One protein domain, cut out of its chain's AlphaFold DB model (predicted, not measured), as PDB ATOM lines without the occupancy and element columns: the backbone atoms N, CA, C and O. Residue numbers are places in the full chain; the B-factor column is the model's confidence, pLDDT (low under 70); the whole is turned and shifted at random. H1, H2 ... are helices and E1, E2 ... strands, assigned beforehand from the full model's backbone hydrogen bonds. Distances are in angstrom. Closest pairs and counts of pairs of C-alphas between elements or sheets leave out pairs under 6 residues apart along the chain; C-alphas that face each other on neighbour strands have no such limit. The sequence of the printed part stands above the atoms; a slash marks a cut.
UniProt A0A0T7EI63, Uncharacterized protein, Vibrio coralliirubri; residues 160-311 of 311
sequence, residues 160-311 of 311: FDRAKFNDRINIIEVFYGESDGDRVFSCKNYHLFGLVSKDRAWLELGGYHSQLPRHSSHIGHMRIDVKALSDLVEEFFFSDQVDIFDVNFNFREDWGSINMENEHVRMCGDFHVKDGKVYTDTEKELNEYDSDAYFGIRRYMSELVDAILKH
ATOM      1  N   PHE A 160     513.848 573.067 405.020       74.19
ATOM      2  CA  PHE A 160     513.034 574.246 405.315       74.19
ATOM      3  C   PHE A 160     512.951 574.582 406.809       74.19
ATOM      4  O   PHE A 160     513.141 575.739 407.199       74.19
ATOM      5  N   ASP A 161     512.726 573.586 407.659       73.88
ATOM      6  CA  ASP A 161     512.657 573.762 409.110       73.88
ATOM      7  C   ASP A 161     514.027 574.107 409.729       73.88
ATOM      8  O   ASP A 161     514.099 574.866 410.706       73.88
ATOM      9  N   ARG A 162     515.123 573.554 409.185       73.44
ATOM     10  CA  ARG A 162     516.505 573.803 409.643       73.44
ATOM     11  C   ARG A 162     517.000 575.178 409.210       73.44
ATOM     12  O   ARG A 162     517.488 575.939 410.048       73.44
ATOM     13  N   ALA A 163     516.779 575.531 407.946       70.25
ATOM     14  CA  ALA A 163     517.109 576.837 407.384       70.25
ATOM     15  C   ALA A 163     516.168 577.958 407.864       70.25
ATOM     16  O   ALA A 163     516.409 579.133 407.585       70.25
ATOM     17  N   LYS A 164     515.110 577.616 408.621       70.50
ATOM     18  CA  LYS A 164     514.071 578.544 409.101       70.50
ATOM     19  C   LYS A 164     513.425 579.315 407.946       70.50
ATOM     20  O   LYS A 164     513.129 580.508 408.074       70.50
ATOM     21  N   PHE A 165     513.230 578.643 406.814       69.50
ATOM     22  CA  PHE A 165     512.574 579.232 405.661       69.50
ATOM     23  C   PHE A 165     511.129 579.584 406.015       69.50
ATOM     24  O   PHE A 165     510.384 578.781 406.564       69.50
ATOM     25  N   ASN A 166     510.737 580.821 405.713       63.56
ATOM     26  CA  ASN A 166     509.356 581.260 405.859       63.56
ATOM     27  C   ASN A 166     508.586 580.881 404.591       63.56
ATOM     28  O   ASN A 166     508.582 581.617 403.607       63.56
ATOM     29  N   ASP A 167     507.927 579.738 404.648       57.06
ATOM     30  CA  ASP A 167     507.029 579.128 403.667       57.06
ATOM     31  C   ASP A 167     505.900 580.051 403.157       57.06
ATOM     32  O   ASP A 167     505.289 579.791 402.118       57.06
ATOM     33  N   ARG A 168     505.653 581.202 403.798       51.72
ATOM     34  CA  ARG A 168     504.664 582.191 403.325       51.72
ATOM     35  C   ARG A 168     505.068 582.928 402.038       51.72
ATOM     36  O   ARG A 168     504.212 583.608 401.459       51.72
ATOM     37  N   ILE A 169     506.326 582.842 401.583       56.62
ATOM     38  CA  ILE A 169     506.819 583.576 400.400       56.62
ATOM     39  C   ILE A 169     507.781 582.730 399.538       56.62
ATOM     40  O   ILE A 169     508.900 583.145 399.262       56.62
ATOM     41  N   ASN A 170     507.328 581.587 399.011       65.56
ATOM     42  CA  ASN A 170     508.029 580.902 397.909       65.56
ATOM     43  C   ASN A 170     507.701 581.560 396.561       65.56
ATOM     44  O   ASN A 170     507.035 580.972 395.708       65.56
ATOM     45  N   ILE A 171     508.093 582.826 396.409       79.62
ATOM     46  CA  ILE A 171     507.935 583.577 395.162       79.62
ATOM     47  C   ILE A 171     509.257 583.531 394.396       79.62
ATOM     48  O   ILE A 171     510.287 583.968 394.911       79.62
ATOM     49  N   ILE A 172     509.207 583.026 393.168       87.81
ATOM     50  CA  ILE A 172     510.310 583.069 392.209       87.81
ATOM     51  C   ILE A 172     510.127 584.233 391.241       87.81
ATOM     52  O   ILE A 172     509.005 584.562 390.853       87.81
ATOM     53  N   GLU A 173     511.241 584.834 390.842       91.19
ATOM     54  CA  GLU A 173     511.325 585.710 389.674       91.19
ATOM     55  C   GLU A 173     511.571 584.835 388.438       91.19
ATOM     56  O   GLU A 173     512.425 583.948 388.483       91.19
ATOM     57  N   VAL A 174     510.842 585.079 387.348       94.56
ATOM     58  CA  VAL A 174     510.943 584.333 386.085       94.56
ATOM     59  C   VAL A 174     511.424 585.264 384.975       94.56
ATOM     60  O   VAL A 174     510.950 586.395 384.840       94.56
ATOM     61  N   PHE A 175     512.349 584.780 384.153       94.94
ATOM     62  CA  PHE A 175     513.001 585.511 383.071       94.94
ATOM     63  C   PHE A 175     513.057 584.658 381.800       94.94
ATOM     64  O   PHE A 175     513.066 583.428 381.858       94.94
ATOM     65  N   TYR A 176     513.153 585.306 380.641       95.06
ATOM     66  CA  TYR A 176     513.514 584.620 379.398       95.06
ATOM     67  C   TYR A 176     514.974 584.143 379.450       95.06
ATOM     68  O   TYR A 176     515.850 584.911 379.860       95.06
ATOM     69  N   GLY A 177     515.238 582.903 379.027       92.06
ATOM     70  CA  GLY A 177     516.597 582.358 378.886       92.06
ATOM     71  C   GLY A 177     517.331 582.852 377.630       92.06
ATOM     72  O   GLY A 177     516.823 583.702 376.897       92.06
ATOM     73  N   GLU A 178     518.543 582.339 377.392       87.88
ATOM     74  CA  GLU A 178     519.311 582.620 376.163       87.88
ATOM     75  C   GLU A 178     518.757 581.888 374.934       87.88
ATOM     76  O   GLU A 178     518.763 582.458 373.840       87.88
ATOM     77  N   SER A 179     518.283 580.648 375.095       87.75
ATOM     78  CA  SER A 179     517.677 579.889 373.997       87.75
ATOM     79  C   SER A 179     516.193 580.211 373.859       87.75
ATOM     80  O   SER A 179     515.493 580.484 374.839       87.75
ATOM     81  N   ASP A 180     515.693 580.139 372.626       82.88
ATOM     82  CA  ASP A 180     514.271 580.327 372.364       82.88
ATOM     83  C   ASP A 180     513.440 579.240 373.062       82.88
ATOM     84  O   ASP A 180     513.724 578.047 372.947       82.88
ATOM     85  N   GLY A 181     512.421 579.666 373.807       88.25
ATOM     86  CA  GLY A 181     511.588 578.791 374.635       88.25
ATOM     87  C   GLY A 181     512.101 578.524 376.056       88.25
ATOM     88  O   GLY A 181     511.320 578.024 376.865       88.25
ATOM     89  N   ASP A 182     513.334 578.908 376.401       94.19
ATOM     90  CA  ASP A 182     513.859 578.718 377.757       94.19
ATOM     91  C   ASP A 182     513.276 579.747 378.736       94.19
ATOM     92  O   ASP A 182     513.017 580.917 378.409       94.19
ATOM     93  N   ARG A 183     513.104 579.314 379.983       95.88
ATOM     94  CA  ARG A 183     512.804 580.175 381.127       95.88
ATOM     95  C   ARG A 183     513.808 579.909 382.227       95.88
ATOM     96  O   ARG A 183     514.048 578.764 382.592       95.88
ATOM     97  N   VAL A 184     514.361 580.983 382.769       95.12
ATOM     98  CA  VAL A 184     515.224 580.944 383.948       95.12
ATOM     99  C   VAL A 184     514.416 581.481 385.111       95.12
ATOM    100  O   VAL A 184     513.735 582.498 384.973       95.12
ATOM    101  N   PHE A 185     514.484 580.819 386.256       92.88
ATOM    102  CA  PHE A 185     513.840 581.298 387.466       92.88
ATOM    103  C   PHE A 185     514.792 581.264 388.650       92.88
ATOM    104  O   PHE A 185     515.755 580.499 388.685       92.88
ATOM    105  N   SER A 186     514.532 582.127 389.626       90.00
ATOM    106  CA  SER A 186     515.324 582.155 390.850       90.00
ATOM    107  C   SER A 186     514.538 582.683 392.040       90.00
ATOM    108  O   SER A 186     513.595 583.461 391.885       90.00
ATOM    109  N   CYS A 187     514.954 582.288 393.240       83.75
ATOM    110  CA  CYS A 187     514.564 582.936 394.483       83.75
ATOM    111  C   CYS A 187     515.815 583.294 395.287       83.75
ATOM    112  O   CYS A 187     516.489 582.426 395.846       83.75
ATOM    113  N   LYS A 188     516.094 584.597 395.391       67.44
ATOM    114  CA  LYS A 188     517.275 585.111 396.101       67.44
ATOM    115  C   LYS A 188     517.303 584.741 397.584       67.44
ATOM    116  O   LYS A 188     518.385 584.590 398.135       67.44
ATOM    117  N   ASN A 189     516.141 584.588 398.220       68.56
ATOM    118  CA  ASN A 189     516.058 584.295 399.654       68.56
ATOM    119  C   ASN A 189     516.426 582.848 400.003       68.56
ATOM    120  O   ASN A 189     516.736 582.574 401.158       68.56
ATOM    121  N   TYR A 190     516.375 581.936 399.028       72.38
ATOM    122  CA  TYR A 190     516.529 580.498 399.258       72.38
ATOM    123  C   TYR A 190     517.705 579.888 398.495       72.38
ATOM    124  O   TYR A 190     517.842 578.671 398.486       72.38
ATOM    125  N   HIS A 191     518.534 580.711 397.837       82.00
ATOM    126  CA  HIS A 191     519.568 580.229 396.908       82.00
ATOM    127  C   HIS A 191     518.998 579.199 395.924       82.00
ATOM    128  O   HIS A 191     519.587 578.156 395.670       82.00
ATOM    129  N   LEU A 192     517.791 579.489 395.436       87.62
ATOM    130  CA  LEU A 192     517.076 578.648 394.494       87.62
ATOM    131  C   LEU A 192     517.295 579.197 393.095       87.62
ATOM    132  O   LEU A 192     517.017 580.377 392.849       87.62
ATOM    133  N   PHE A 193     517.684 578.328 392.176       91.19
ATOM    134  CA  PHE A 193     517.848 578.654 390.769       91.19
ATOM    135  C   PHE A 193     517.344 577.504 389.918       91.19
ATOM    136  O   PHE A 193     517.402 576.348 390.322       91.19
ATOM    137  N   GLY A 194     516.863 577.810 388.724       93.81
ATOM    138  CA  GLY A 194     516.545 576.763 387.781       93.81
ATOM    139  C   GLY A 194     516.304 577.270 386.378       93.81
ATOM    140  O   GLY A 194     516.201 578.472 386.111       93.81
ATOM    141  N   LEU A 195     516.234 576.307 385.476       95.06
ATOM    142  CA  LEU A 195     515.984 576.496 384.063       95.06
ATOM    143  C   LEU A 195     514.946 575.472 383.631       95.06
ATOM    144  O   LEU A 195     515.082 574.283 383.908       95.06
ATOM    145  N   VAL A 196     513.927 575.928 382.915       95.75
ATOM    146  CA  VAL A 196     512.971 575.039 382.258       95.75
ATOM    147  C   VAL A 196     512.893 575.334 380.774       95.75
ATOM    148  O   VAL A 196     512.992 576.479 380.331       95.75
ATOM    149  N   SER A 197     512.668 574.275 380.015       94.81
ATOM    150  CA  SER A 197     512.253 574.305 378.621       94.81
ATOM    151  C   SER A 197     511.177 573.241 378.419       94.81
ATOM    152  O   SER A 197     510.814 572.529 379.354       94.81
ATOM    153  N   LYS A 198     510.631 573.130 377.206       91.69
ATOM    154  CA  LYS A 198     509.472 572.267 376.925       91.69
ATOM    155  C   LYS A 198     509.625 570.825 377.433       91.69
ATOM    156  O   LYS A 198     508.668 570.270 377.954       91.69
ATOM    157  N   ASP A 199     510.817 570.249 377.280       93.44
ATOM    158  CA  ASP A 199     511.084 568.841 377.597       93.44
ATOM    159  C   ASP A 199     512.169 568.676 378.676       93.44
ATOM    160  O   ASP A 199     512.644 567.562 378.902       93.44
ATOM    161  N   ARG A 200     512.614 569.768 379.317       95.19
ATOM    162  CA  ARG A 200     513.695 569.724 380.309       95.19
ATOM    163  C   ARG A 200     513.432 570.634 381.490       95.19
ATOM    164  O   ARG A 200     512.917 571.738 381.329       95.19
ATOM    165  N   ALA A 201     513.860 570.190 382.661       96.56
ATOM    166  CA  ALA A 201     513.786 570.979 383.874       96.56
ATOM    167  C   ALA A 201     515.018 570.735 384.733       96.56
ATOM    168  O   ALA A 201     515.347 569.594 385.038       96.56
ATOM    169  N   TRP A 202     515.660 571.817 385.136       95.56
ATOM    170  CA  TRP A 202     516.795 571.824 386.037       95.56
ATOM    171  C   TRP A 202     516.511 572.784 387.186       95.56
ATOM    172  O   TRP A 202     516.006 573.889 386.959       95.56
ATOM    173  N   LEU A 203     516.805 572.364 388.411       94.06
ATOM    174  CA  LEU A 203     516.615 573.162 389.613       94.06
ATOM    175  C   LEU A 203     517.676 572.792 390.644       94.06
ATOM    176  O   LEU A 203     517.861 571.619 390.948       94.06
ATOM    177  N   GLU A 204     518.287 573.811 391.234       92.38
ATOM    178  CA  GLU A 204     519.162 573.686 392.393       92.38
ATOM    179  C   GLU A 204     518.643 574.544 393.551       92.38
ATOM    180  O   GLU A 204     518.209 575.685 393.348       92.38
ATOM    181  N   LEU A 205     518.715 574.004 394.767       90.00
ATOM    182  CA  LEU A 205     518.387 574.687 396.014       90.00
ATOM    183  C   LEU A 205     519.578 574.664 396.979       90.00
ATOM    184  O   LEU A 205     520.196 573.625 397.189       90.00
ATOM    185  N   GLY A 206     519.849 575.804 397.623       84.12
ATOM    186  CA  GLY A 206     520.838 575.925 398.702       84.12
ATOM    187  C   GLY A 206     522.276 576.146 398.221       84.12
ATOM    188  O   GLY A 206     523.115 576.604 398.998       84.12
ATOM    189  N   GLY A 207     522.562 575.881 396.946       77.19
ATOM    190  CA  GLY A 207     523.894 576.023 396.375       77.19
ATOM    191  C   GLY A 207     524.291 577.472 396.075       77.19
ATOM    192  O   GLY A 207     523.483 578.339 395.729       77.19
ATOM    193  N   TYR A 208     525.590 577.747 396.213       66.38
ATOM    194  CA  TYR A 208     526.202 579.013 395.814       66.38
ATOM    195  C   TYR A 208     526.880 578.857 394.453       66.38
ATOM    196  O   TYR A 208     528.078 578.582 394.363       66.38
ATOM    197  N   HIS A 209     526.126 579.084 393.378       64.25
ATOM    198  CA  HIS A 209     526.710 579.130 392.039       64.25
ATOM    199  C   HIS A 209     527.417 580.449 391.757       64.25
ATOM    200  O   HIS A 209     526.862 581.536 391.908       64.25
ATOM    201  N   SER A 210     528.647 580.341 391.254       50.72
ATOM    202  CA  SER A 210     529.381 581.482 390.690       50.72
ATOM    203  C   SER A 210     528.907 581.850 389.277       50.72
ATOM    204  O   SER A 210     529.187 582.955 388.810       50.72
ATOM    205  N   GLN A 211     528.182 580.950 388.599       62.56
ATOM    206  CA  GLN A 211     527.666 581.139 387.241       62.56
ATOM    207  C   GLN A 211     526.205 580.694 387.157       62.56
ATOM    208  O   GLN A 211     525.907 579.512 387.029       62.56
ATOM    209  N   LEU A 212     525.291 581.659 387.229       70.56
ATOM    210  CA  LEU A 212     523.865 581.427 387.011       70.56
ATOM    211  C   LEU A 212     523.550 581.356 385.509       70.56
ATOM    212  O   LEU A 212     524.253 582.006 384.722       70.56
ATOM    213  N   PRO A 213     522.486 580.635 385.097       78.62
ATOM    214  CA  PRO A 213     522.019 580.679 383.721       78.62
ATOM    215  C   PRO A 213     521.782 582.123 383.300       78.62
ATOM    216  O   PRO A 213     521.147 582.910 384.009       78.62
ATOM    217  N   ARG A 214     522.311 582.480 382.134       83.69
ATOM    218  CA  ARG A 214     522.108 583.813 381.589       83.69
ATOM    219  C   ARG A 214     520.645 583.978 381.208       83.69
ATOM    220  O   ARG A 214     520.023 583.088 380.632       83.69
ATOM    221  N   HIS A 215     520.110 585.140 381.538       88.38
ATOM    222  CA  HIS A 215     518.727 585.484 381.281       88.38
ATOM    223  C   HIS A 215     518.630 586.906 380.741       88.38
ATOM    224  O   HIS A 215     519.552 587.715 380.877       88.38
ATOM    225  N   SER A 216     517.496 587.213 380.124       86.50
ATOM    226  CA  SER A 216     517.227 588.514 379.526       86.50
ATOM    227  C   SER A 216     516.088 589.226 380.259       86.50
ATOM    228  O   SER A 216     516.241 589.611 381.420       86.50
ATOM    229  N   SER A 217     514.959 589.455 379.591       90.94
ATOM    230  CA  SER A 217     513.844 590.228 380.134       90.94
ATOM    231  C   SER A 217     513.099 589.472 381.235       90.94
ATOM    232  O   SER A 217     512.843 588.273 381.128       90.94
ATOM    233  N   HIS A 218     512.727 590.206 382.282       93.25
ATOM    234  CA  HIS A 218     511.850 589.726 383.345       93.25
ATOM    235  C   HIS A 218     510.434 589.496 382.805       93.25
ATOM    236  O   HIS A 218     509.889 590.351 382.106       93.25
ATOM    237  N   ILE A 219     509.854 588.351 383.149       93.50
ATOM    238  CA  ILE A 219     508.499 587.946 382.766       93.50
ATOM    239  C   ILE A 219     507.533 588.271 383.898       93.50
ATOM    240  O   ILE A 219     506.517 588.932 383.686       93.50
ATOM    241  N   GLY A 220     507.858 587.842 385.116       91.56
ATOM    242  CA  GLY A 220     506.972 588.017 386.254       91.56
ATOM    243  C   GLY A 220     507.371 587.199 387.470       91.56
ATOM    244  O   GLY A 220     508.417 586.557 387.512       91.56
ATOM    245  N   HIS A 221     506.479 587.217 388.455       90.12
ATOM    246  CA  HIS A 221     506.623 586.470 389.693       90.12
ATOM    247  C   HIS A 221     505.679 585.272 389.708       90.12
ATOM    248  O   HIS A 221     504.514 585.399 389.325       90.12
ATOM    249  N   MET A 222     506.153 584.141 390.219       87.88
ATOM    250  CA  MET A 222     505.360 582.920 390.361       87.88
ATOM    251  C   MET A 222     505.526 582.323 391.751       87.88
ATOM    252  O   MET A 222     506.554 582.510 392.391       87.88
ATOM    253  N   ARG A 223     504.505 581.605 392.226       84.69
ATOM    254  CA  ARG A 223     504.601 580.791 393.438       84.69
ATOM    255  C   ARG A 223     504.849 579.338 393.086       84.69
ATOM    256  O   ARG A 223     504.170 578.807 392.215       84.69
ATOM    257  N   ILE A 224     505.766 578.719 393.813       83.62
ATOM    258  CA  ILE A 224     506.088 577.297 393.686       83.62
ATOM    259  C   ILE A 224     506.197 576.667 395.077       83.62
ATOM    260  O   ILE A 224     506.516 577.354 396.049       83.62
ATOM    261  N   ASP A 225     505.926 575.371 395.192       83.81
ATOM    262  CA  ASP A 225     506.005 574.643 396.463       83.81
ATOM    263  C   ASP A 225     507.355 573.931 396.606       83.81
ATOM    264  O   ASP A 225     507.482 572.712 396.521       83.81
ATOM    265  N   VAL A 226     508.402 574.730 396.804       83.06
ATOM    266  CA  VAL A 226     509.774 574.216 396.943       83.06
ATOM    267  C   VAL A 226     509.912 573.279 398.144       83.06
ATOM    268  O   VAL A 226     510.769 572.400 398.127       83.06
ATOM    269  N   LYS A 227     509.061 573.429 399.170       83.06
ATOM    270  CA  LYS A 227     509.067 572.526 400.319       83.06
ATOM    271  C   LYS A 227     508.655 571.121 399.887       83.06
ATOM    272  O   LYS A 227     509.359 570.181 400.223       83.06
ATOM    273  N   ALA A 228     507.585 570.987 399.103       86.00
ATOM    274  CA  ALA A 228     507.164 569.687 398.585       86.00
ATOM    275  C   ALA A 228     508.276 568.995 397.779       86.00
ATOM    276  O   ALA A 228     508.504 567.802 397.952       86.00
ATOM    277  N   LEU A 229     509.012 569.743 396.946       89.44
ATOM    278  CA  LEU A 229     510.172 569.196 396.236       89.44
ATOM    279  C   LEU A 229     511.295 568.775 397.194       89.44
ATOM    280  O   LEU A 229     511.858 567.699 397.033       89.44
ATOM    281  N   SER A 230     511.610 569.605 398.190       87.25
ATOM    282  CA  SER A 230     512.630 569.292 399.194       87.25
ATOM    283  C   SER A 230     512.288 568.034 399.985       87.25
ATOM    284  O   SER A 230     513.167 567.206 400.188       87.25
ATOM    285  N   ASP A 231     511.031 567.882 400.404       84.50
ATOM    286  CA  ASP A 231     510.569 566.710 401.147       84.50
ATOM    287  C   ASP A 231     510.733 565.434 400.293       84.50
ATOM    288  O   ASP A 231     511.211 564.422 400.791       84.50
ATOM    289  N   LEU A 232     510.417 565.498 398.991       89.00
ATOM    290  CA  LEU A 232     510.600 564.380 398.054       89.00
ATOM    291  C   LEU A 232     512.078 564.022 397.826       89.00
ATOM    292  O   LEU A 232     512.420 562.850 397.689       89.00
ATOM    293  N   VAL A 233     512.965 565.020 397.767       90.12
ATOM    294  CA  VAL A 233     514.412 564.784 397.629       90.12
ATOM    295  C   VAL A 233     514.987 564.179 398.908       90.12
ATOM    296  O   VAL A 233     515.762 563.231 398.834       90.12
ATOM    297  N   GLU A 234     514.588 564.671 400.081       84.25
ATOM    298  CA  GLU A 234     514.955 564.050 401.358       84.25
ATOM    299  C   GLU A 234     514.433 562.604 401.426       84.25
ATOM    300  O   GLU A 234     515.177 561.707 401.818       84.25
ATOM    301  N   GLU A 235     513.200 562.347 400.975       83.31
ATOM    302  CA  GLU A 235     512.617 561.003 400.891       83.31
ATOM    303  C   GLU A 235     513.464 560.060 400.021       83.31
ATOM    304  O   GLU A 235     513.768 558.951 400.467       83.31
ATOM    305  N   PHE A 236     513.910 560.526 398.846       84.56
ATOM    306  CA  PHE A 236     514.763 559.778 397.912       84.56
ATOM    307  C   PHE A 236     516.111 559.361 398.521       84.56
ATOM    308  O   PHE A 236     516.641 558.304 398.196       84.56
ATOM    309  N   PHE A 237     516.664 560.158 399.439       80.81
ATOM    310  CA  PHE A 237     517.916 559.852 400.136       80.81
ATOM    311  C   PHE A 237     517.684 559.303 401.551       80.81
ATOM    312  O   PHE A 237     518.436 559.613 402.470       80.81
ATOM    313  N   PHE A 238     516.644 558.488 401.754       67.69
ATOM    314  CA  PHE A 238     516.343 557.834 403.040       67.69
ATOM    315  C   PHE A 238     516.201 558.808 404.219       67.69
ATOM    316  O   PHE A 238     516.556 558.499 405.358       67.69
ATOM    317  N   SER A 239     515.662 559.999 403.954       62.03
ATOM    318  CA  SER A 239     515.575 561.094 404.921       62.03
ATOM    319  C   SER A 239     516.936 561.511 405.479       62.03
ATOM    320  O   SER A 239     517.012 561.950 406.626       62.03
ATOM    321  N   ASP A 240     518.039 561.371 404.741       64.94
ATOM    322  CA  ASP A 240     519.284 562.029 405.126       64.94
ATOM    323  C   ASP A 240     519.129 563.549 405.154       64.94
ATOM    324  O   ASP A 240     518.268 564.123 404.488       64.94
ATOM    325  N   GLN A 241     519.925 564.219 405.996       72.56
ATOM    326  CA  GLN A 241     519.899 565.679 406.002       72.56
ATOM    327  C   GLN A 241     520.461 566.161 404.667       72.56
ATOM    328  O   GLN A 241     521.629 565.924 404.371       72.56
ATOM    329  N   VAL A 242     519.610 566.806 403.875       80.44
ATOM    330  CA  VAL A 242     519.962 567.447 402.609       80.44
ATOM    331  C   VAL A 242     520.180 568.927 402.892       80.44
ATOM    332  O   VAL A 242     519.245 569.606 403.311       80.44
ATOM    333  N   ASP A 243     521.390 569.447 402.711       84.00
ATOM    334  CA  ASP A 243     521.655 570.888 402.858       84.00
ATOM    335  C   ASP A 243     521.535 571.614 401.516       84.00
ATOM    336  O   ASP A 243     521.057 572.747 401.447       84.00
ATOM    337  N   ILE A 244     521.950 570.934 400.450       88.00
ATOM    338  CA  ILE A 244     521.908 571.395 399.064       88.00
ATOM    339  C   ILE A 244     521.397 570.235 398.218       88.00
ATOM    340  O   ILE A 244     521.793 569.090 398.442       88.00
ATOM    341  N   PHE A 245     520.557 570.518 397.227       92.06
ATOM    342  CA  PHE A 245     520.230 569.526 396.209       92.06
ATOM    343  C   PHE A 245     520.088 570.129 394.825       92.06
ATOM    344  O   PHE A 245     519.762 571.304 394.663       92.06
ATOM    345  N   ASP A 246     520.281 569.264 393.842       93.19
ATOM    346  CA  ASP A 246     520.183 569.548 392.425       93.19
ATOM    347  C   ASP A 246     519.400 568.419 391.744       93.19
ATOM    348  O   ASP A 246     519.671 567.235 391.956       93.19
ATOM    349  N   VAL A 247     518.391 568.793 390.962       96.19
ATOM    350  CA  VAL A 247     517.564 567.863 390.192       96.19
ATOM    351  C   VAL A 247     517.503 568.307 388.739       96.19
ATOM    352  O   VAL A 247     517.208 569.462 388.426       96.19
ATOM    353  N   ASN A 248     517.752 567.369 387.832       96.50
ATOM    354  CA  ASN A 248     517.774 567.608 386.397       96.50
ATOM    355  C   ASN A 248     516.974 566.524 385.689       96.50
ATOM    356  O   ASN A 248     517.224 565.349 385.905       96.50
ATOM    357  N   PHE A 249     516.044 566.893 384.819       97.81
ATOM    358  CA  PHE A 249     515.226 565.942 384.079       97.81
ATOM    359  C   PHE A 249     515.173 566.288 382.596       97.81
ATOM    360  O   PHE A 249     514.935 567.434 382.212       97.81
ATOM    361  N   ASN A 250     515.320 565.258 381.766       96.56
ATOM    362  CA  ASN A 250     514.962 565.251 380.357       96.56
ATOM    363  C   ASN A 250     513.737 564.349 380.178       96.56
ATOM    364  O   ASN A 250     513.831 563.123 380.158       96.56
ATOM    365  N   PHE A 251     512.570 564.967 380.029       94.81
ATOM    366  CA  PHE A 251     511.297 564.256 379.970       94.81
ATOM    367  C   PHE A 251     511.062 563.523 378.653       94.81
ATOM    368  O   PHE A 251     510.189 562.663 378.591       94.81
ATOM    369  N   ARG A 252     511.817 563.868 377.606       92.88
ATOM    370  CA  ARG A 252     511.735 563.219 376.296       92.88
ATOM    371  C   ARG A 252     512.547 561.933 376.238       92.88
ATOM    372  O   ARG A 252     512.162 561.002 375.541       92.88
ATOM    373  N   GLU A 253     513.683 561.927 376.922       92.50
ATOM    374  CA  GLU A 253     514.590 560.780 377.011       92.50
ATOM    375  C   GLU A 253     514.319 559.927 378.254       92.50
ATOM    376  O   GLU A 253     515.017 558.943 378.467       92.50
ATOM    377  N   ASP A 254     513.308 560.294 379.052       94.25
ATOM    378  CA  ASP A 254     512.956 559.617 380.301       94.25
ATOM    379  C   ASP A 254     514.158 559.448 381.238       94.25
ATOM    380  O   ASP A 254     514.337 558.426 381.892       94.25
ATOM    381  N   TRP A 255     514.978 560.493 381.305       95.62
ATOM    382  CA  TRP A 255     516.231 560.514 382.045       95.62
ATOM    383  C   TRP A 255     516.230 561.640 383.079       95.62
ATOM    384  O   TRP A 255     515.624 562.694 382.856       95.62
ATOM    385  N   GLY A 256     516.938 561.452 384.189       96.31
ATOM    386  CA  GLY A 256     517.203 562.528 385.134       96.31
ATOM    387  C   GLY A 256     518.329 562.235 386.116       96.31
ATOM    388  O   GLY A 256     518.621 561.079 386.402       96.31
ATOM    389  N   SER A 257     518.917 563.296 386.655       95.56
ATOM    390  CA  SER A 257     519.903 563.263 387.734       95.56
ATOM    391  C   SER A 257     519.290 563.794 389.022       95.56
ATOM    392  O   SER A 257     518.541 564.776 388.996       95.56
ATOM    393  N   ILE A 258     519.651 563.181 390.146       94.44
ATOM    394  CA  ILE A 258     519.320 563.671 391.485       94.44
ATOM    395  C   ILE A 258     520.606 563.687 392.304       94.44
ATOM    396  O   ILE A 258     521.270 562.662 392.468       94.44
ATOM    397  N   ASN A 259     520.948 564.860 392.823       91.19
ATOM    398  CA  ASN A 259     522.167 565.100 393.573       91.19
ATOM    399  C   ASN A 259     521.836 565.790 394.896       91.19
ATOM    400  O   ASN A 259     520.980 566.673 394.942       91.19
ATOM    401  N   MET A 260     522.548 565.429 395.958       89.50
ATOM    402  CA  MET A 260     522.482 566.112 397.246       89.50
ATOM    403  C   MET A 260     523.866 566.278 397.863       89.50
ATOM    404  O   MET A 260     524.808 565.535 397.574       89.50
ATOM    405  N   GLU A 261     523.979 567.272 398.730       85.94
ATOM    406  CA  GLU A 261     525.155 567.516 399.547       85.94
ATOM    407  C   GLU A 261     524.733 567.920 400.960       85.94
ATOM    408  O   GLU A 261     523.727 568.610 401.161       85.94
ATOM    409  N   ASN A 262     525.524 567.479 401.932       82.00
ATOM    410  CA  ASN A 262     525.501 567.961 403.305       82.00
ATOM    411  C   ASN A 262     526.926 568.168 403.833       82.00
ATOM    412  O   ASN A 262     527.900 567.945 403.112       82.00
ATOM    413  N   GLU A 263     527.065 568.574 405.098       73.06
ATOM    414  CA  GLU A 263     528.374 568.816 405.737       73.06
ATOM    415  C   GLU A 263     529.362 567.628 405.675       73.06
ATOM    416  O   GLU A 263     530.560 567.804 405.926       73.06
ATOM    417  N   HIS A 264     528.893 566.414 405.384       68.88
ATOM    418  CA  HIS A 264     529.684 565.187 405.473       68.88
ATOM    419  C   HIS A 264     529.836 564.448 404.142       68.88
ATOM    420  O   HIS A 264     530.862 563.800 403.925       68.88
ATOM    421  N   VAL A 265     528.834 564.508 403.265       72.94
ATOM    422  CA  VAL A 265     528.741 563.660 402.075       72.94
ATOM    423  C   VAL A 265     528.139 564.439 400.908       72.94
ATOM    424  O   VAL A 265     527.229 565.248 401.073       72.94
ATOM    425  N   ARG A 266     528.628 564.135 399.703       81.44
ATOM    426  CA  ARG A 266     527.958 564.447 398.439       81.44
ATOM    427  C   ARG A 266     527.510 563.140 397.793       81.44
ATOM    428  O   ARG A 266     528.340 562.256 397.580       81.44
ATOM    429  N   MET A 267     526.226 563.031 397.476       79.06
ATOM    430  CA  MET A 267     525.643 561.884 396.783       79.06
ATOM    431  C   MET A 267     525.085 562.338 395.435       79.06
ATOM    432  O   MET A 267     524.433 563.375 395.343       79.06
ATOM    433  N   CYS A 268     525.354 561.569 394.386       84.38
ATOM    434  CA  CYS A 268     524.880 561.836 393.034       84.38
ATOM    435  C   CYS A 268     524.418 560.546 392.362       84.38
ATOM    436  O   CYS A 268     524.947 559.468 392.641       84.38
ATOM    437  N   GLY A 269     523.445 560.668 391.463       88.00
ATOM    438  CA  GLY A 269     522.977 559.556 390.651       88.00
ATOM    439  C   GLY A 269     522.293 560.031 389.379       88.00
ATOM    440  O   GLY A 269     521.553 561.014 389.397       88.00
ATOM    441  N   ASP A 270     522.546 559.298 388.296       93.50
ATOM    442  CA  ASP A 270     521.870 559.432 387.010       93.50
ATOM    443  C   ASP A 270     520.939 558.239 386.806       93.50
ATOM    444  O   ASP A 270     521.310 557.089 387.068       93.50
ATOM    445  N   PHE A 271     519.732 558.521 386.322       96.00
ATOM    446  CA  PHE A 271     518.641 557.562 386.270       96.00
ATOM    447  C   PHE A 271     517.875 557.635 384.952       96.00
ATOM    448  O   PHE A 271     517.672 558.720 384.403       96.00
ATOM    449  N   HIS A 272     517.373 556.497 384.481       96.25
ATOM    450  CA  HIS A 272     516.458 556.411 383.342       96.25
ATOM    451  C   HIS A 272     515.246 555.536 383.637       96.25
ATOM    452  O   HIS A 272     515.321 554.559 384.383       96.25
ATOM    453  N   VAL A 273     514.116 555.874 383.019       96.38
ATOM    454  CA  VAL A 273     512.879 555.102 383.114       96.38
ATOM    455  C   VAL A 273     512.770 554.164 381.921       96.38
ATOM    456  O   VAL A 273     512.868 554.572 380.766       96.38
ATOM    457  N   LYS A 274     512.519 552.888 382.199       93.81
ATOM    458  CA  LYS A 274     512.270 551.864 381.187       93.81
ATOM    459  C   LYS A 274     511.200 550.907 381.686       93.81
ATOM    460  O   LYS A 274     511.272 550.424 382.809       93.81
ATOM    461  N   ASP A 275     510.185 550.661 380.862       92.50
ATOM    462  CA  ASP A 275     509.074 549.751 381.183       92.50
ATOM    463  C   ASP A 275     508.385 550.060 382.534       92.50
ATOM    464  O   ASP A 275     507.946 549.163 383.250       92.50
ATOM    465  N   GLY A 276     508.292 551.350 382.888       91.12
ATOM    466  CA  GLY A 276     507.670 551.823 384.132       91.12
ATOM    467  C   GLY A 276     508.534 551.679 385.388       91.12
ATOM    468  O   GLY A 276     508.039 551.906 386.486       91.12
ATOM    469  N   LYS A 277     509.808 551.314 385.237       93.62
ATOM    470  CA  LYS A 277     510.776 551.148 386.326       93.62
ATOM    471  C   LYS A 277     511.945 552.105 386.159       93.62
ATOM    472  O   LYS A 277     512.240 552.520 385.039       93.62
ATOM    473  N   VAL A 278     512.605 552.434 387.264       94.88
ATOM    474  CA  VAL A 278     513.750 553.346 387.280       94.88
ATOM    475  C   VAL A 278     515.039 552.539 387.387       94.88
ATOM    476  O   VAL A 278     515.129 551.598 388.176       94.88
ATOM    477  N   TYR A 279     516.034 552.903 386.590       93.69
ATOM    478  CA  TYR A 279     517.344 552.266 386.544       93.69
ATOM    479  C   TYR A 279     518.440 553.311 386.721       93.69
ATOM    480  O   TYR A 279     518.266 554.450 386.302       93.69
ATOM    481  N   THR A 280     519.566 552.925 387.313       91.88
ATOM    482  CA  THR A 280     520.800 553.721 387.296       91.88
ATOM    483  C   THR A 280     521.464 553.680 385.916       91.88
ATOM    484  O   THR A 280     521.207 552.777 385.118       91.88
ATOM    485  N   ASP A 281     522.417 554.580 385.676       86.75
ATOM    486  CA  ASP A 281     523.344 554.569 384.526       86.75
ATOM    487  C   ASP A 281     524.062 553.222 384.275       86.75
ATOM    488  O   ASP A 281     524.455 552.889 383.158       86.75
ATOM    489  N   THR A 282     524.216 552.434 385.334       87.44
ATOM    490  CA  THR A 282     524.827 551.102 385.371       87.44
ATOM    491  C   THR A 282     523.809 549.968 385.193       87.44
ATOM    492  O   THR A 282     524.150 548.801 385.391       87.44
ATOM    493  N   GLU A 283     522.575 550.294 384.794       89.38
ATOM    494  CA  GLU A 283     521.451 549.375 384.561       89.38
ATOM    495  C   GLU A 283     521.004 548.608 385.820       89.38
ATOM    496  O   GLU A 283     520.438 547.512 385.736       89.38
ATOM    497  N   LYS A 284     521.238 549.172 387.012       89.12
ATOM    498  CA  LYS A 284     520.699 548.634 388.265       89.12
ATOM    499  C   LYS A 284     519.293 549.183 388.479       89.12
ATOM    500  O   LYS A 284     519.114 550.392 388.555       89.12
ATOM    501  N   GLU A 285     518.310 548.297 388.608       90.88
ATOM    502  CA  GLU A 285     516.941 548.684 388.963       90.88
ATOM    503  C   GLU A 285     516.906 549.278 390.379       90.88
ATOM    504  O   GLU A 285     517.498 548.714 391.308       90.88
ATOM    505  N   LEU A 286     516.222 550.410 390.537       82.88
ATOM    506  CA  LEU A 286     515.932 551.000 391.839       82.88
ATOM    507  C   LEU A 286     514.870 550.166 392.555       82.88
ATOM    508  O   LEU A 286     514.032 549.515 391.932       82.88
ATOM    509  N   ASN A 287     514.889 550.194 393.885       80.69
ATOM    510  CA  ASN A 287     513.828 549.562 394.657       80.69
ATOM    511  C   ASN A 287     512.508 550.359 394.530       80.69
ATOM    512  O   ASN A 287     512.494 551.477 394.010       80.69
ATOM    513  N   GLU A 288     511.390 549.776 394.971       77.75
ATOM    514  CA  GLU A 288     510.052 550.380 394.840       77.75
ATOM    515  C   GLU A 288     509.959 551.755 395.518       77.75
ATOM    516  O   GLU A 288     509.432 552.692 394.932       77.75
ATOM    517  N   TYR A 289     510.561 551.903 396.699       74.06
ATOM    518  CA  TYR A 289     510.546 553.150 397.458       74.06
ATOM    519  C   TYR A 289     511.339 554.264 396.754       74.06
ATOM    520  O   TYR A 289     510.808 555.350 396.529       74.06
ATOM    521  N   ASP A 290     512.576 553.983 396.323       80.81
ATOM    522  CA  ASP A 290     513.389 554.970 395.592       80.81
ATOM    523  C   ASP A 290     512.732 555.337 394.251       80.81
ATOM    524  O   ASP A 290     512.796 556.483 393.802       80.81
ATOM    525  N   SER A 291     512.069 554.365 393.613       86.44
ATOM    526  CA  SER A 291     511.313 554.583 392.379       86.44
ATOM    527  C   SER A 291     510.112 555.503 392.605       86.44
ATOM    528  O   SER A 291     509.896 556.418 391.812       86.44
ATOM    529  N   ASP A 292     509.355 555.308 393.686       85.25
ATOM    530  CA  ASP A 292     508.210 556.152 394.040       85.25
ATOM    531  C   ASP A 292     508.642 557.598 394.316       85.25
ATOM    532  O   ASP A 292     508.056 558.536 393.762       85.25
ATOM    533  N   ALA A 293     509.713 557.788 395.094       86.75
ATOM    534  CA  ALA A 293     510.289 559.107 395.348       86.75
ATOM    535  C   ALA A 293     510.794 559.759 394.047       86.75
ATOM    536  O   ALA A 293     510.453 560.910 393.756       86.75
ATOM    537  N   TYR A 294     511.512 559.009 393.199       94.44
ATOM    538  CA  TYR A 294     511.963 559.479 391.885       94.44
ATOM    539  C   TYR A 294     510.795 559.939 391.005       94.44
ATOM    540  O   TYR A 294     510.830 561.035 390.440       94.44
ATOM    541  N   PHE A 295     509.730 559.138 390.902       95.94
ATOM    542  CA  PHE A 295     508.542 559.507 390.134       95.94
ATOM    543  C   PHE A 295     507.805 560.703 390.743       95.94
ATOM    544  O   PHE A 295     507.276 561.534 389.997       95.94
ATOM    545  N   GLY A 296     507.809 560.840 392.071       95.44
ATOM    546  CA  GLY A 296     507.307 562.013 392.781       95.44
ATOM    547  C   GLY A 296     508.037 563.293 392.371       95.44
ATOM    548  O   GLY A 296     507.391 564.252 391.935       95.44
ATOM    549  N   ILE A 297     509.372 563.281 392.426       96.56
ATOM    550  CA  ILE A 297     510.236 564.393 392.000       96.56
ATOM    551  C   ILE A 297     510.007 564.691 390.517       96.56
ATOM    552  O   ILE A 297     509.727 565.831 390.140       96.56
ATOM    553  N   ARG A 298     510.057 563.662 389.665       96.75
ATOM    554  CA  ARG A 298     509.858 563.784 388.216       96.75
ATOM    555  C   ARG A 298     508.516 564.437 387.880       96.75
ATOM    556  O   ARG A 298     508.457 565.292 386.994       96.75
ATOM    557  N   ARG A 299     507.437 564.035 388.559       96.31
ATOM    558  CA  ARG A 299     506.099 564.616 388.376       96.31
ATOM    559  C   ARG A 299     506.078 566.082 388.792       96.31
ATOM    560  O   ARG A 299     505.620 566.905 388.005       96.31
ATOM    561  N   TYR A 300     506.612 566.408 389.969       96.00
ATOM    562  CA  TYR A 300     506.693 567.792 390.439       96.00
ATOM    563  C   TYR A 300     507.446 568.678 389.434       96.00
ATOM    564  O   TYR A 300     506.971 569.749 389.058       96.00
ATOM    565  N   MET A 301     508.591 568.207 388.932       96.56
ATOM    566  CA  MET A 301     509.388 568.933 387.940       96.56
ATOM    567  C   MET A 301     508.636 569.122 386.616       96.56
ATOM    568  O   MET A 301     508.727 570.187 386.010       96.56
ATOM    569  N   SER A 302     507.854 568.133 386.175       95.50
ATOM    570  CA  SER A 302     507.002 568.262 384.984       95.50
ATOM    571  C   SER A 302     505.896 569.306 385.177       95.50
ATOM    572  O   SER A 302     505.657 570.125 384.292       95.50
ATOM    573  N   GLU A 303     505.236 569.313 386.337       94.25
ATOM    574  CA  GLU A 303     504.208 570.304 386.679       94.25
ATOM    575  C   GLU A 303     504.797 571.720 386.776       94.25
ATOM    576  O   GLU A 303     504.159 572.693 386.364       94.25
ATOM    577  N   LEU A 304     506.038 571.841 387.259       93.06
ATOM    578  CA  LEU A 304     506.779 573.098 387.302       93.06
ATOM    579  C   LEU A 304     507.044 573.659 385.897       93.06
ATOM    580  O   LEU A 304     506.855 574.858 385.682       93.06
ATOM    581  N   VAL A 305     507.435 572.815 384.934       95.12
ATOM    582  CA  VAL A 305     507.586 573.229 383.527       95.12
ATOM    583  C   VAL A 305     506.275 573.767 382.980       95.12
ATOM    584  O   VAL A 305     506.241 574.878 382.448       95.12
ATOM    585  N   ASP A 306     505.187 573.020 383.159       93.31
ATOM    586  CA  ASP A 306     503.865 573.434 382.695       93.31
ATOM    587  C   ASP A 306     503.414 574.749 383.334       93.31
ATOM    588  O   ASP A 306     502.774 575.568 382.672       93.31
ATOM    589  N   ALA A 307     503.720 574.959 384.614       91.69
ATOM    590  CA  ALA A 307     503.403 576.195 385.313       91.69
ATOM    591  C   ALA A 307     504.200 577.374 384.739       91.69
ATOM    592  O   ALA A 307     503.602 578.380 384.359       91.69
ATOM    593  N   ILE A 308     505.524 577.243 384.627       93.06
ATOM    594  CA  ILE A 308     506.420 578.324 384.203       93.06
ATOM    595  C   ILE A 308     506.236 578.683 382.724       93.06
ATOM    596  O   ILE A 308     506.208 579.865 382.395       93.06
ATOM    597  N   LEU A 309     506.080 577.703 381.829       92.44
ATOM    598  CA  LEU A 309     505.967 577.961 380.387       92.44
ATOM    599  C   LEU A 309     504.595 578.501 379.953       92.44
ATOM    600  O   LEU A 309     504.477 579.030 378.848       92.44
ATOM    601  N   LYS A 310     503.554 578.379 380.789       86.12
ATOM    602  CA  LYS A 310     502.236 578.996 380.537       86.12
ATOM    603  C   LYS A 310     502.237 580.521 380.706       86.12
ATOM    604  O   LYS A 310     501.274 581.157 380.274       86.12
ATOM    605  N   HIS A 311     503.266 581.080 381.343       65.44
ATOM    606  CA  HIS A 311     503.430 582.506 381.626       65.44
ATOM    607  C   HIS A 311     504.445 583.175 380.687       65.44
ATOM    608  O   HIS A 311     504.207 584.364 380.379       65.44
TER     609      HIS A 311
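Overview. This is residues 160 to 311 of the 311 residues of an uncharacterized protein of Vibrio coralliirubri (UniProt A0A0T7EI63). One broad, twisted sheet of nine strands curls round the long helix H2, which crosses one of its faces. The shorter helix H1 lies beside H2 on that same face, and the opposite face has no named helix. The printed part has 152 residues with, along the chain, E1 to E5, H1, E6 to E9 and H2; the sheet's order is E5, E1, E2, E3, E4, E6, E7, E8, E9, antiparallel throughout. By class it is mixed, helices and strands, in two layers, the helices being on one face of a sheet. The whole is compact, with a radius of gyration of the C-alphas of 15.2 A and spans of 43 by 35 by 27 A.

Arrangement. After residues 160 to 170, which hold no named element, E1, residues 171 to 177, E2, 183 to 187, E3, 192 to 197, and E4, 200 to 205, form a meander, each strand the antiparallel neighbour of the one before. E1 and E2 are a hairpin, with N 175 and O 184 within hydrogen-bond range at 2.8 A. E2 and E3 are a hairpin too, with N 187 and O 192 at 2.8 A, and so are E3 and E4, with N 195 and O 202 at 2.8 A. E5, residues 215 to 223, is apart from E4 and is an edge strand beside E1; N 172 and O 222 are 2.8 A apart. E5 bends by 77 degrees at residue 218. A tight link leads to H1, residues 226 to 236. E6, residues 244 to 250, is the antiparallel neighbour of E4, with N 203 and O 247 at 2.9 A. With E7, 255 to 261, E8, 266 to 274, and E9, 277 to 280, it forms a second meander; N 248 and O 257 are 2.9 A apart, N 256 and O 271 2.8 A, and N 279 and O 272 2.8 A. E9 is the other edge strand. H1 is on the sheet at a height of 9.2 A and lies over E6, but only just over E6 alone: 4 of its C-alphas fall on E6 and 2 each on E3 and E7. It runs across the strands, at 86 degrees to E6 on the local plane. H2, residues 288 to 309, is on the sheet, on the same face as H1. Among the closest C-alphas of H2 and a strand are those of Val 278 in E9 and Ser 291, 5.8 A apart, and those of Val 196 in E3 and Val 305, 5.8 A apart. H1 and H2 touch, opposite ways at a shallow tilt of 24 degrees, their closest C-alphas being those of Phe 236 and Ala 293 at 5.2 A. In H1 and H2 every O i to N i+4 pair is within hydrogen-bond range.

Along the chain. E1 begins with C-alpha 171 at (507.935, 583.577, 395.162). From first to last C-alpha E5 measures 19.2 A, E6 and E7 20.9 A each, and E8 26.5 A; H1 measures 15.3 A. H2 measures 31.4 A, from C-alpha 288 at (510.052, 550.380, 394.840) to C-alpha 309 at (505.967, 577.961, 380.387).

Size, cuts and confidence. The two C-alphas farthest apart are those of Ser 217 and Asn 287, at 43.2 A. The printed part has no cut and ends at residue 311, the chain's last. No link is long; those from E4 to E5, H1 to E6 and E9 to H2 are short, the others tight. The mean pLDDT of the printed part is 85.8, and 17 residues are under 70: 165 to 170, 188 to 189, 208 to 211, 238 to 240, 264 and 311.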